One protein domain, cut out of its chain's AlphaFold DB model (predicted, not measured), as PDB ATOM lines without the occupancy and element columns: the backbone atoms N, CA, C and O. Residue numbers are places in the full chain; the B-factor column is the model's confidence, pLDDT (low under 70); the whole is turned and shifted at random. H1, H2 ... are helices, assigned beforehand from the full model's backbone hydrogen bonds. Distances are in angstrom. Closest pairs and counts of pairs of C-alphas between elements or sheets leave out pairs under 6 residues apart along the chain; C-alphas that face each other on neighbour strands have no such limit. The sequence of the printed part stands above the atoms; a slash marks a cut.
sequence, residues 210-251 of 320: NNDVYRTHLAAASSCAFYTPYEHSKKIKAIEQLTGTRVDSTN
ATOM      1  N   ASN A 210      -2.542 -10.765 -21.875       75.69
ATOM      2  CA  ASN A 210      -3.611 -11.001 -22.844       75.69
ATOM      3  C   ASN A 210      -3.205 -11.963 -23.969       75.69
ATOM      4  O   ASN A 210      -4.034 -12.271 -24.815       75.69
ATOM      5  N   ASN A 211      -1.963 -12.453 -23.986       85.94
ATOM      6  CA  ASN A 211      -1.533 -13.456 -24.954       85.94
ATOM      7  C   ASN A 211      -2.148 -14.831 -24.622       85.94
ATOM      8  O   ASN A 211      -1.997 -15.329 -23.503       85.94
ATOM      9  N   ASP A 212      -2.788 -15.474 -25.602       83.50
ATOM     10  CA  ASP A 212      -3.363 -16.820 -25.466       83.50
ATOM     11  C   ASP A 212      -2.319 -17.861 -25.041       83.50
ATOM     12  O   ASP A 212      -2.604 -18.745 -24.231       83.50
ATOM     13  N   VAL A 213      -1.076 -17.717 -25.507       83.31
ATOM     14  CA  VAL A 213       0.056 -18.575 -25.128       83.31
ATOM     15  C   VAL A 213       0.372 -18.416 -23.640       83.31
ATOM     16  O   VAL A 213       0.512 -19.407 -22.923       83.31
ATOM     17  N   TYR A 214       0.399 -17.177 -23.141       85.69
ATOM     18  CA  TYR A 214       0.598 -16.889 -21.720       85.69
ATOM     19  C   TYR A 214      -0.522 -17.490 -20.865       85.69
ATOM     20  O   TYR A 214      -0.246 -18.185 -19.886       85.69
ATOM     21  N   ARG A 215      -1.786 -17.283 -21.261       84.06
ATOM     22  CA  ARG A 215      -2.941 -17.843 -20.545       84.06
ATOM     23  C   ARG A 215      -2.916 -19.365 -20.532       84.06
ATOM     24  O   ARG A 215      -3.185 -19.959 -19.492       84.06
ATOM     25  N   THR A 216      -2.533 -19.985 -21.643       86.44
ATOM     26  CA  THR A 216      -2.419 -21.443 -21.755       86.44
ATOM     27  C   THR A 216      -1.312 -21.985 -20.852       86.44
ATOM     28  O   THR A 216      -1.551 -22.927 -20.102       86.44
ATOM     29  N   HIS A 217      -0.121 -21.377 -20.850       84.44
ATOM     30  CA  HIS A 217       0.974 -21.807 -19.973       84.44
ATOM     31  C   HIS A 217       0.666 -21.581 -18.492       84.44
ATOM     32  O   HIS A 217       0.979 -22.445 -17.672       84.44
ATOM     33  N   LEU A 218       0.015 -20.467 -18.149       85.62
ATOM     34  CA  LEU A 218      -0.407 -20.190 -16.780       85.62
ATOM     35  C   LEU A 218      -1.478 -21.185 -16.322       85.62
ATOM     36  O   LEU A 218      -1.376 -21.714 -15.214       85.62
ATOM     37  N   ALA A 219      -2.468 -21.479 -17.166       82.94
ATOM     38  CA  ALA A 219      -3.500 -22.472 -16.883       82.94
ATOM     39  C   ALA A 219      -2.897 -23.877 -16.744       82.94
ATOM     40  O   ALA A 219      -3.183 -24.566 -15.767       82.94
ATOM     41  N   ALA A 220      -1.997 -24.272 -17.647       83.75
ATOM     42  CA  ALA A 220      -1.292 -25.547 -17.582       83.75
ATOM     43  C   ALA A 220      -0.489 -25.671 -16.277       83.75
ATOM     44  O   ALA A 220      -0.711 -26.606 -15.509       83.75
ATOM     45  N   ALA A 221       0.356 -24.684 -15.965       83.44
ATOM     46  CA  ALA A 221       1.131 -24.660 -14.726       83.44
ATOM     47  C   ALA A 221       0.228 -24.660 -13.478       83.44
ATOM     48  O   ALA A 221       0.530 -25.337 -12.497       83.44
ATOM     49  N   SER A 222      -0.906 -23.955 -13.522       81.44
ATOM     50  CA  SER A 222      -1.887 -23.905 -12.431       81.44
ATOM     51  C   SER A 222      -2.657 -25.217 -12.246       81.44
ATOM     52  O   SER A 222      -2.952 -25.578 -11.107       81.44
ATOM     53  N   SER A 223      -2.943 -25.941 -13.327       79.00
ATOM     54  CA  SER A 223      -3.744 -27.177 -13.331       79.00
ATOM     55  C   SER A 223      -2.963 -28.450 -12.996       79.00
ATOM     56  O   SER A 223      -3.570 -29.455 -12.637       79.00
ATOM     57  N   CYS A 224      -1.630 -28.422 -13.081       73.94
ATOM     58  CA  CYS A 224      -0.807 -29.560 -12.690       73.94
ATOM     59  C   CYS A 224      -1.111 -29.975 -11.239       73.94
ATOM     60  O   CYS A 224      -1.140 -29.129 -10.341       73.94
ATOM     61  N   ALA A 225      -1.327 -31.272 -11.023       69.94
ATOM     62  CA  ALA A 225      -1.377 -31.888  -9.701       69.94
ATOM     63  C   ALA A 225       0.047 -32.250  -9.245       69.94
ATOM     64  O   ALA A 225       0.882 -32.616 -10.073       69.94
ATOM     65  N   PHE A 226       0.324 -32.152  -7.941       70.50
ATOM     66  CA  PHE A 226       1.638 -32.465  -7.363       70.50
ATOM     67  C   PHE A 226       1.525 -33.594  -6.378       70.50
ATOM     68  O   PHE A 226       0.676 -33.553  -5.487       70.50
ATOM     69  N   TYR A 227       2.450 -34.535  -6.487       66.12
ATOM     70  CA  TYR A 227       2.556 -35.633  -5.542       66.12
ATOM     71  C   TYR A 227       3.761 -35.458  -4.624       66.12
ATOM     72  O   TYR A 227       3.836 -36.106  -3.588       66.12
ATOM     73  N   THR A 228       4.676 -34.534  -4.939       73.75
ATOM     74  CA  THR A 228       5.847 -34.265  -4.098       73.75
ATOM     75  C   THR A 228       6.081 -32.770  -3.852       73.75
ATOM     76  O   THR A 228       5.743 -31.933  -4.697       73.75
ATOM     77  N   PRO A 229       6.743 -32.398  -2.736       72.62
ATOM     78  CA  PRO A 229       7.156 -31.013  -2.499       72.62
ATOM     79  C   PRO A 229       8.079 -30.447  -3.586       72.62
ATOM     80  O   PRO A 229       8.041 -29.250  -3.861       72.62
ATOM     81  N   TYR A 230       8.902 -31.296  -4.210       78.31
ATOM     82  CA  TYR A 230       9.809 -30.886  -5.284       78.31
ATOM     83  C   TYR A 230       9.051 -30.518  -6.563       78.31
ATOM     84  O   TYR A 230       9.335 -29.507  -7.200       78.31
ATOM     85  N   GLU A 231       8.055 -31.312  -6.944       81.06
ATOM     86  CA  GLU A 231       7.226 -30.970  -8.098       81.06
ATOM     87  C   GLU A 231       6.384 -29.721  -7.806       81.06
ATOM     88  O   GLU A 231       6.244 -28.858  -8.674       81.06
ATOM     89  N   HIS A 232       5.886 -29.582  -6.571       81.88
ATOM     90  CA  HIS A 232       5.156 -28.393  -6.141       81.88
ATOM     91  C   HIS A 232       6.021 -27.132  -6.255       81.88
ATOM     92  O   HIS A 232       5.601 -26.155  -6.871       81.88
ATOM     93  N   SER A 233       7.261 -27.159  -5.752       81.12
ATOM     94  CA  SER A 233       8.180 -26.020  -5.879       81.12
ATOM     95  C   SER A 233       8.504 -25.693  -7.339       81.12
ATOM     96  O   SER A 233       8.576 -24.519  -7.708       81.12
ATOM     97  N   LYS A 234       8.609 -26.712  -8.201       85.19
ATOM     98  CA  LYS A 234       8.785 -26.528  -9.645       85.19
ATOM     99  C   LYS A 234       7.596 -25.801 -10.286       85.19
ATOM    100  O   LYS A 234       7.828 -24.919 -11.113       85.19
ATOM    101  N   LYS A 235       6.349 -26.099  -9.889       86.88
ATOM    102  CA  LYS A 235       5.178 -25.314 -10.330       86.88
ATOM    103  C   LYS A 235       5.238 -23.882  -9.852       86.88
ATOM    104  O   LYS A 235       5.021 -22.999 -10.673       86.88
ATOM    105  N   ILE A 236       5.495 -23.648  -8.563       85.88
ATOM    106  CA  ILE A 236       5.543 -22.282  -8.019       85.88
ATOM    107  C   ILE A 236       6.520 -21.452  -8.839       85.88
ATOM    108  O   ILE A 236       6.165 -20.378  -9.306       85.88
ATOM    109  N   LYS A 237       7.712 -22.004  -9.090       87.62
ATOM    110  CA  LYS A 237       8.750 -21.345  -9.877       87.62
ATOM    111  C   LYS A 237       8.309 -21.075 -11.318       87.62
ATOM    112  O   LYS A 237       8.598 -20.010 -11.846       87.62
ATOM    113  N   ALA A 238       7.595 -22.008 -11.952       85.62
ATOM    114  CA  ALA A 238       7.052 -21.802 -13.294       85.62
ATOM    115  C   ALA A 238       5.968 -20.710 -13.321       85.62
ATOM    116  O   ALA A 238       5.968 -19.868 -14.214       85.62
ATOM    117  N   ILE A 239       5.068 -20.685 -12.333       85.62
ATOM    118  CA  ILE A 239       4.035 -19.648 -12.225       85.62
ATOM    119  C   ILE A 239       4.667 -18.294 -11.909       85.62
ATOM    120  O   ILE A 239       4.272 -17.299 -12.502       85.62
ATOM    121  N   GLU A 240       5.669 -18.238 -11.038       88.06
ATOM    122  CA  GLU A 240       6.422 -17.018 -10.736       88.06
ATOM    123  C   GLU A 240       7.119 -16.468 -11.987       88.06
ATOM    124  O   GLU A 240       6.993 -15.284 -12.283       88.06
ATOM    125  N   GLN A 241       7.768 -17.329 -12.780       85.38
ATOM    126  CA  GLN A 241       8.389 -16.943 -14.055       85.38
ATOM    127  C   GLN A 241       7.381 -16.417 -15.080       85.38
ATOM    128  O   GLN A 241       7.707 -15.519 -15.853       85.38
ATOM    129  N   LEU A 242       6.168 -16.973 -15.102       85.19
ATOM    130  CA  LEU A 242       5.110 -16.505 -15.994       85.19
ATOM    131  C   LEU A 242       4.520 -15.183 -15.486       85.19
ATOM    132  O   LEU A 242       4.413 -14.225 -16.240       85.19
ATOM    133  N   THR A 243       4.147 -15.109 -14.213       82.75
ATOM    134  CA  THR A 243       3.319 -14.019 -13.668       82.75
ATOM    135  C   THR A 243       4.150 -12.821 -13.197       82.75
ATOM    136  O   THR A 243       3.613 -11.722 -13.043       82.75
ATOM    137  N   GLY A 244       5.447 -13.021 -12.937       80.31
ATOM    138  CA  GLY A 244       6.350 -12.045 -12.317       80.31
ATOM    139  C   GLY A 244       6.070 -11.796 -10.831       80.31
ATOM    140  O   GLY A 244       6.774 -11.024 -10.187       80.31
ATOM    141  N   THR A 245       5.039 -12.436 -10.277       78.12
ATOM    142  CA  THR A 245       4.634 -12.327  -8.877       78.12
ATOM    143  C   THR A 245       4.991 -13.607  -8.146       78.12
ATOM    144  O   THR A 245       4.628 -14.701  -8.594       78.12
ATOM    145  N   ARG A 246       5.646 -13.473  -6.994       74.00
ATOM    146  CA  ARG A 246       5.895 -14.600  -6.103       74.00
ATOM    147  C   ARG A 246       4.554 -15.142  -5.618       74.00
ATOM    148  O   ARG A 246       3.761 -14.416  -5.028       74.00
ATOM    149  N   VAL A 247       4.280 -16.405  -5.922       69.50
ATOM    150  CA  VAL A 247       3.088 -17.078  -5.412       69.50
ATOM    151  C   VAL A 247       3.438 -17.636  -4.044       69.50
ATOM    152  O   VAL A 247       4.203 -18.597  -3.948       69.50
ATOM    153  N   ASP A 248       2.851 -17.065  -2.994       63.56
ATOM    154  CA  ASP A 248       2.917 -17.596  -1.630       63.56
ATOM    155  C   ASP A 248       2.028 -18.841  -1.508       63.56
ATOM    156  O   ASP A 248       1.103 -18.912  -0.701       63.56
ATOM    157  N   SER A 249       2.254 -19.855  -2.347       64.88
ATOM    158  CA  SER A 249       1.563 -21.122  -2.151       64.88
ATOM    159  C   SER A 249       2.215 -21.800  -0.957       64.88
ATOM    160  O   SER A 249       3.362 -22.258  -1.017       64.88
ATOM    161  N   THR A 250       1.478 -21.845   0.142       73.50
ATOM    162  CA  THR A 250       1.856 -22.610   1.319       73.50
ATOM    163  C   THR A 250       2.147 -24.045   0.886       73.50
ATOM    164  O   THR A 250       1.331 -24.654   0.196       73.50
ATOM    165  N   ASN A 251       3.308 -24.591   1.262       77.56
ATOM    166  CA  ASN A 251       3.652 -25.986   0.973       77.56
ATOM    167  C   ASN A 251       2.469 -26.893   1.382       77.56
ATOM    168  O   ASN A 251       2.081 -26.839   2.554       77.56
TER     169      ASN A 251
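This is residues 210 to 251 of the 320 residues of an uncharacterized protein of Smittium culicis (UniProt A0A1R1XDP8). Two helices, H1 and H2, form a helical hairpin: H1 runs one way, a link of five residues turns the backbone, and H2 comes back partly side by side with H1, the two shifted along their length. After H2, residues 244 to 251 make a tail without a named element that folds back along H2. The printed part has 42 residues, with two named helices in the order H1, H2 and no named strand; the class is all helix. The whole is compact, with a radius of gyration of the C-alphas of 10.3 A, and its outline is elongated, spanning 30 by 18 by 11 A.

H1, residues 212 to 223, and H2, residues 229 to 243, touch, with 10 pairs of C-alphas within 8 A. Their closest C-alphas, those of Ala 221 and Lys 235, are 6.0 A apart. The helices run opposite ways at a shallow tilt of 23 degrees, as a helical hairpin, and their centres are 12.3 A apart. In both helices every O i to N i+4 pair is within hydrogen-bond range.

H1 begins at C-alpha 212, at (-3.363, -16.820, -25.466), and its first and last C-alphas are 16.0 A apart. H2 begins at C-alpha 229, at (7.156, -31.013, -2.499), and ends at C-alpha 243, at (3.319, -14.019, -13.668), 20.7 A away.

The two C-alphas farthest apart are those of Asn 210 and Thr 228, at 31.3 A. The printed part has no cut, and the link from H1 to H2 is tight. The mean pLDDT of the printed part is 79.9; the model's confidence is low, under 70, at residue 225, residue 227 and residues 247 to 249.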